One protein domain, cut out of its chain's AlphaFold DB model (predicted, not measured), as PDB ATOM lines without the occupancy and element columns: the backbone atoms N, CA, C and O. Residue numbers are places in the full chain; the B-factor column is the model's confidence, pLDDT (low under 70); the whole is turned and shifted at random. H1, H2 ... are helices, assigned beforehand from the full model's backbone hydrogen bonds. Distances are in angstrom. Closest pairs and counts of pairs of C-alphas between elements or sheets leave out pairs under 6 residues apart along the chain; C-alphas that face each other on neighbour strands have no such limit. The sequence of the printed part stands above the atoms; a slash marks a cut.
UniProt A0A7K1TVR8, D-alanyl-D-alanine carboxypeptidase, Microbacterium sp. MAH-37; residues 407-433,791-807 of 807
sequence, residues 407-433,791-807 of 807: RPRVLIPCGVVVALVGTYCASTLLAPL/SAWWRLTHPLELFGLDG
ATOM      1  N   ARG A 407     255.400 287.711 180.553       67.50
ATOM      2  CA  ARG A 407     253.998 287.742 180.104       67.50
ATOM      3  C   ARG A 407     253.113 288.288 181.238       67.50
ATOM      4  O   ARG A 407     253.316 287.878 182.381       67.50
ATOM      5  N   PRO A 408     252.064 289.093 180.959       67.88
ATOM      6  CA  PRO A 408     251.158 289.601 181.998       67.88
ATOM      7  C   PRO A 408     250.557 288.503 182.891       67.88
ATOM      8  O   PRO A 408     250.432 288.686 184.092       67.88
ATOM      9  N   ARG A 409     250.287 287.316 182.327       70.56
ATOM     10  CA  ARG A 409     249.806 286.126 183.057       70.56
ATOM     11  C   ARG A 409     250.770 285.564 184.121       70.56
ATOM     12  O   ARG A 409     250.351 284.699 184.875       70.56
ATOM     13  N   VAL A 410     252.020 286.026 184.174       75.44
ATOM     14  CA  VAL A 410     252.998 285.692 185.229       75.44
ATOM     15  C   VAL A 410     253.337 286.938 186.050       75.44
ATOM     16  O   VAL A 410     253.302 286.888 187.275       75.44
ATOM     17  N   LEU A 411     253.565 288.082 185.395       78.00
ATOM     18  CA  LEU A 411     253.875 289.340 186.083       78.00
ATOM     19  C   LEU A 411     252.754 289.822 187.013       78.00
ATOM     20  O   LEU A 411     253.056 290.330 188.085       78.00
ATOM     21  N   ILE A 412     251.481 289.660 186.634       82.56
ATOM     22  CA  ILE A 412     250.343 290.085 187.464       82.56
ATOM     23  C   ILE A 412     250.262 289.263 188.762       82.56
ATOM     24  O   ILE A 412     250.321 289.884 189.819       82.56
ATOM     25  N   PRO A 413     250.188 287.913 188.755       83.94
ATOM     26  CA  PRO A 413     250.151 287.154 190.007       83.94
ATOM     27  C   PRO A 413     251.428 287.319 190.845       83.94
ATOM     28  O   PRO A 413     251.321 287.462 192.059       83.94
ATOM     29  N   CYS A 414     252.620 287.393 190.238       84.19
ATOM     30  CA  CYS A 414     253.845 287.695 190.992       84.19
ATOM     31  C   CYS A 414     253.810 289.100 191.619       84.19
ATOM     32  O   CYS A 414     254.188 289.253 192.775       84.19
ATOM     33  N   GLY A 415     253.320 290.111 190.895       86.62
ATOM     34  CA  GLY A 415     253.154 291.472 191.408       86.62
ATOM     35  C   GLY A 415     252.123 291.564 192.534       86.62
ATOM     36  O   GLY A 415     252.364 292.262 193.510       86.62
ATOM     37  N   VAL A 416     251.021 290.809 192.447       89.31
ATOM     38  CA  VAL A 416     250.022 290.698 193.523       89.31
ATOM     39  C   VAL A 416     250.612 290.020 194.762       89.31
ATOM     40  O   VAL A 416     250.398 290.512 195.861       89.31
ATOM     41  N   VAL A 417     251.402 288.951 194.614       89.88
ATOM     42  CA  VAL A 417     252.085 288.310 195.756       89.88
ATOM     43  C   VAL A 417     253.109 289.253 196.398       89.88
ATOM     44  O   VAL A 417     253.123 289.381 197.617       89.88
ATOM     45  N   VAL A 418     253.917 289.964 195.604       91.06
ATOM     46  CA  VAL A 418     254.865 290.969 196.124       91.06
ATOM     47  C   VAL A 418     254.133 292.123 196.817       91.06
ATOM     48  O   VAL A 418     254.583 292.570 197.868       91.06
ATOM     49  N   ALA A 419     252.993 292.571 196.284       90.38
ATOM     50  CA  ALA A 419     252.159 293.580 196.931       90.38
ATOM     51  C   ALA A 419     251.575 293.075 198.260       90.38
ATOM     52  O   ALA A 419     251.691 293.773 199.256       90.38
ATOM     53  N   LEU A 420     251.024 291.856 198.308       93.06
ATOM     54  CA  LEU A 420     250.473 291.265 199.536       93.06
ATOM     55  C   LEU A 420     251.539 291.074 200.623       93.06
ATOM     56  O   LEU A 420     251.298 291.437 201.769       93.06
ATOM     57  N   VAL A 421     252.727 290.571 200.270       92.00
ATOM     58  CA  VAL A 421     253.858 290.454 201.210       92.00
ATOM     59  C   VAL A 421     254.343 291.838 201.653       92.00
ATOM     60  O   VAL A 421     254.587 292.045 202.837       92.00
ATOM     61  N   GLY A 422     254.426 292.806 200.736       91.38
ATOM     62  CA  GLY A 422     254.779 294.190 201.060       91.38
ATOM     63  C   GLY A 422     253.781 294.852 202.011       91.38
ATOM     64  O   GLY A 422     254.193 295.477 202.983       91.38
ATOM     65  N   THR A 423     252.478 294.674 201.779       91.94
ATOM     66  CA  THR A 423     251.409 295.161 202.661       91.94
ATOM     67  C   THR A 423     251.433 294.455 204.012       91.94
ATOM     68  O   THR A 423     251.333 295.146 205.018       91.94
ATOM     69  N   TYR A 424     251.632 293.131 204.063       92.44
ATOM     70  CA  TYR A 424     251.774 292.397 205.326       92.44
ATOM     71  C   TYR A 424     252.943 292.944 206.150       92.44
ATOM     72  O   TYR A 424     252.726 293.445 207.251       92.44
ATOM     73  N   CYS A 425     254.155 292.950 205.585       92.25
ATOM     74  CA  CYS A 425     255.347 293.438 206.276       92.25
ATOM     75  C   CYS A 425     255.238 294.919 206.666       92.25
ATOM     76  O   CYS A 425     255.705 295.293 207.734       92.25
ATOM     77  N   ALA A 426     254.615 295.771 205.847       90.75
ATOM     78  CA  ALA A 426     254.362 297.159 206.229       90.75
ATOM     79  C   ALA A 426     253.359 297.254 207.391       90.75
ATOM     80  O   ALA A 426     253.594 298.002 208.334       90.75
ATOM     81  N   SER A 427     252.268 296.480 207.351       89.31
ATOM     82  CA  SER A 427     251.231 296.511 208.388       89.31
ATOM     83  C   SER A 427     251.734 296.037 209.752       89.31
ATOM     84  O   SER A 427     251.358 296.631 210.753       89.31
ATOM     85  N   THR A 428     252.615 295.034 209.806       89.31
ATOM     86  CA  THR A 428     253.166 294.511 211.067       89.31
ATOM     87  C   THR A 428     254.389 295.292 211.557       89.31
ATOM     88  O   THR A 428     254.529 295.557 212.751       89.31
ATOM     89  N   LEU A 429     255.279 295.739 210.664       88.88
ATOM     90  CA  LEU A 429     256.457 296.509 211.080       88.88
ATOM     91  C   LEU A 429     256.120 297.950 211.495       88.88
ATOM     92  O   LEU A 429     256.838 298.498 212.329       88.88
ATOM     93  N   LEU A 430     255.045 298.547 210.963       87.62
ATOM     94  CA  LEU A 430     254.580 299.895 211.331       87.62
ATOM     95  C   LEU A 430     253.314 299.902 212.212       87.62
ATOM     96  O   LEU A 430     252.733 300.966 212.420       87.62
ATOM     97  N   ALA A 431     252.887 298.755 212.746       85.75
ATOM     98  CA  ALA A 431     251.820 298.723 213.743       85.75
ATOM     99  C   ALA A 431     252.226 299.488 215.025       85.75
ATOM    100  O   ALA A 431     253.390 299.374 215.452       85.75
ATOM    101  N   PRO A 432     251.287 300.222 215.656       82.69
ATOM    102  CA  PRO A 432     251.461 300.716 217.018       82.69
ATOM    103  C   PRO A 432     251.563 299.539 218.004       82.69
ATOM    104  O   PRO A 432     251.181 298.414 217.678       82.69
ATOM    105  N   LEU A 433     252.112 299.786 219.194       81.31
ATOM    106  CA  LEU A 433     252.323 298.753 220.222       81.31
ATOM    107  C   LEU A 433     251.254 298.764 221.320       81.31
ATOM    108  O   LEU A 433     251.388 298.050 222.302       81.31
ATOM    109  N   SER A 791     261.226 292.866 218.279       90.38
ATOM    110  CA  SER A 791     262.057 292.756 217.080       90.38
ATOM    111  C   SER A 791     261.235 292.677 215.790       90.38
ATOM    112  O   SER A 791     260.107 292.181 215.766       90.38
ATOM    113  N   ALA A 792     261.834 293.099 214.673       90.38
ATOM    114  CA  ALA A 792     261.203 293.010 213.356       90.38
ATOM    115  C   ALA A 792     260.772 291.574 212.994       90.38
ATOM    116  O   ALA A 792     259.774 291.397 212.305       90.38
ATOM    117  N   TRP A 793     261.488 290.552 213.481       91.31
ATOM    118  CA  TRP A 793     261.075 289.156 213.328       91.31
ATOM    119  C   TRP A 793     259.859 288.823 214.198       91.31
ATOM    120  O   TRP A 793     258.883 288.301 213.670       91.31
ATOM    121  N   TRP A 794     259.874 289.199 215.485       92.31
ATOM    122  CA  TRP A 794     258.743 288.978 216.395       92.31
ATOM    123  C   TRP A 794     257.453 289.604 215.846       92.31
ATOM    124  O   TRP A 794     256.441 288.917 215.759       92.31
ATOM    125  N   ARG A 795     257.505 290.855 215.363       91.38
ATOM    126  CA  ARG A 795     256.355 291.537 214.733       91.38
ATOM    127  C   ARG A 795     255.826 290.808 213.491       91.38
ATOM    128  O   ARG A 795     254.638 290.871 213.202       91.38
ATOM    129  N   LEU A 796     256.698 290.138 212.733       91.75
ATOM    130  CA  LEU A 796     256.320 289.385 211.533       91.75
ATOM    131  C   LEU A 796     255.726 288.003 211.845       91.75
ATOM    132  O   LEU A 796     255.000 287.481 210.996       91.75
ATOM    133  N   THR A 797     256.032 287.415 213.008       91.50
ATOM    134  CA  THR A 797     255.549 286.083 213.420       91.50
ATOM    135  C   THR A 797     254.372 286.105 214.388       91.50
ATOM    136  O   THR A 797     253.647 285.118 214.421       91.50
ATOM    137  N   HIS A 798     254.161 287.210 215.108       90.62
ATOM    138  CA  HIS A 798     253.099 287.392 216.109       90.62
ATOM    139  C   HIS A 798     252.109 288.504 215.681       90.62
ATOM    140  O   HIS A 798     252.040 289.566 216.308       90.62
ATOM    141  N   PRO A 799     251.407 288.352 214.534       89.25
ATOM    142  CA  PRO A 799     250.496 289.373 214.027       89.25
ATOM    143  C   PRO A 799     249.142 289.382 214.748       89.25
ATOM    144  O   PRO A 799     248.405 290.352 214.597       89.25
ATOM    145  N   LEU A 800     248.766 288.318 215.463       88.50
ATOM    146  CA  LEU A 800     247.458 288.231 216.114       88.50
ATOM    147  C   LEU A 800     247.488 289.056 217.398       88.50
ATOM    148  O   LEU A 800     246.704 289.987 217.556       88.50
ATOM    149  N   GLU A 801     248.494 288.803 218.220       86.44
ATOM    150  CA  GLU A 801     248.908 289.553 219.397       86.44
ATOM    151  C   GLU A 801     249.058 291.051 219.071       86.44
ATOM    152  O   GLU A 801     248.431 291.907 219.691       86.44
ATOM    153  N   LEU A 802     249.815 291.372 218.015       85.38
ATOM    154  CA  LEU A 802     250.073 292.744 217.567       85.38
ATOM    155  C   LEU A 802     248.806 293.517 217.153       85.38
ATOM    156  O   LEU A 802     248.742 294.736 217.322       85.38
ATOM    157  N   PHE A 803     247.795 292.831 216.612       86.06
ATOM    158  CA  PHE A 803     246.527 293.440 216.192       86.06
ATOM    159  C   PHE A 803     245.373 293.235 217.193       86.06
ATOM    160  O   PHE A 803     244.253 293.642 216.885       86.06
ATOM    161  N   GLY A 804     245.618 292.641 218.370       81.88
ATOM    162  CA  GLY A 804     244.574 292.357 219.366       81.88
ATOM    163  C   GLY A 804     243.540 291.324 218.892       81.88
ATOM    164  O   GLY A 804     242.348 291.475 219.152       81.88
ATOM    165  N   LEU A 805     243.987 290.324 218.125       84.69
ATOM    166  CA  LEU A 805     243.159 289.289 217.488       84.69
ATOM    167  C   LEU A 805     243.304 287.891 218.112       84.69
ATOM    168  O   LEU A 805     242.534 287.007 217.738       84.69
ATOM    169  N   ASP A 806     244.249 287.688 219.032       74.81
ATOM    170  CA  ASP A 806     244.247 286.523 219.927       74.81
ATOM    171  C   ASP A 806     243.326 286.792 221.127       74.81
ATOM    172  O   ASP A 806     243.466 287.810 221.809       74.81
ATOM    173  N   GLY A 807     242.384 285.874 221.373       50.88
ATOM    174  CA  GLY A 807     241.388 285.924 222.450       50.88
ATOM    175  C   GLY A 807     240.629 284.611 222.616       50.88
ATOM    176  O   GLY A 807     240.539 283.854 221.622       50.88
TER     177      GLY A 807
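This is residues 407 to 433 and 791 to 807 of the 807 residues of the protein "D-alanyl-D-alanine carboxypeptidase" of Microbacterium sp. MAH-37 (UniProt A0A7K1TVR8). One long helix, H1, makes the long axis of the domain and ends in a small head, where two short helices, H2 and H3, sit at its last turns. The rest of the long helix sticks out from this head as an arm: residues 407 to 423, of which 408 to 423 belong to H1, stand free. The printed part has 44 residues with three named helices, in the order H1, H2, H3 along the chain, and no named strand; the class is all helix. The whole is only just loose, close to extended, with a radius of gyration of the C-alphas of 13.6 A, and it is only just elongated, with spans of 42 by 22 by 14 A.

The printed part begins at Arg 407, and H1 follows as residues 408 to 429, from C-alpha 408 at (251.158, 289.601, 181.998) to C-alpha 429 at (256.457, 296.509, 211.080), a length of 30.4 A. Residues 430 to 433 come before the cut. After it, H2 is residues 792 to 797, with C-alpha 792 at (261.203, 293.010, 213.356). H3 is residues 799 to 803 and ends with C-alpha 803 at (246.527, 293.440, 216.192). Residues 804 to 807 follow it.

H1 touches H2 with its residues 425 to 429 alone, and the closest C-alphas of the two, those of Thr 428 and Arg 795, are 5.7 A apart. Their lines are only just about perpendicular, at 70.3 degrees. H1 and H3 are close but not clearly touching, and their closest C-alphas, those of Thr 428 and Pro 799, are 6.5 A apart. H2 and H3 are joined by a tight link of one residue, His 798. These two are also close but not clearly touching, with the closest C-alphas, those of Arg 795 and Leu 802, 7.0 A apart. In H2 and H3 every O i to N i+4 pair is within hydrogen-bond range, and in H1 17 of 18 pairs are.

The two C-alphas farthest apart are those of Arg 407 and Gly 807, the first and last printed residues, at 44.2 A; Gly 807 is the chain's last residue. Residues 434 to 790 are cut out and not printed, and across this cut C-alpha 433 and C-alpha 791 are 11.9 A apart. The link from H1 to H2 runs across the cut. The mean pLDDT of the printed part is 85.5, and the model's confidence is low, under 70, at residues 407 to 408 and residue 807.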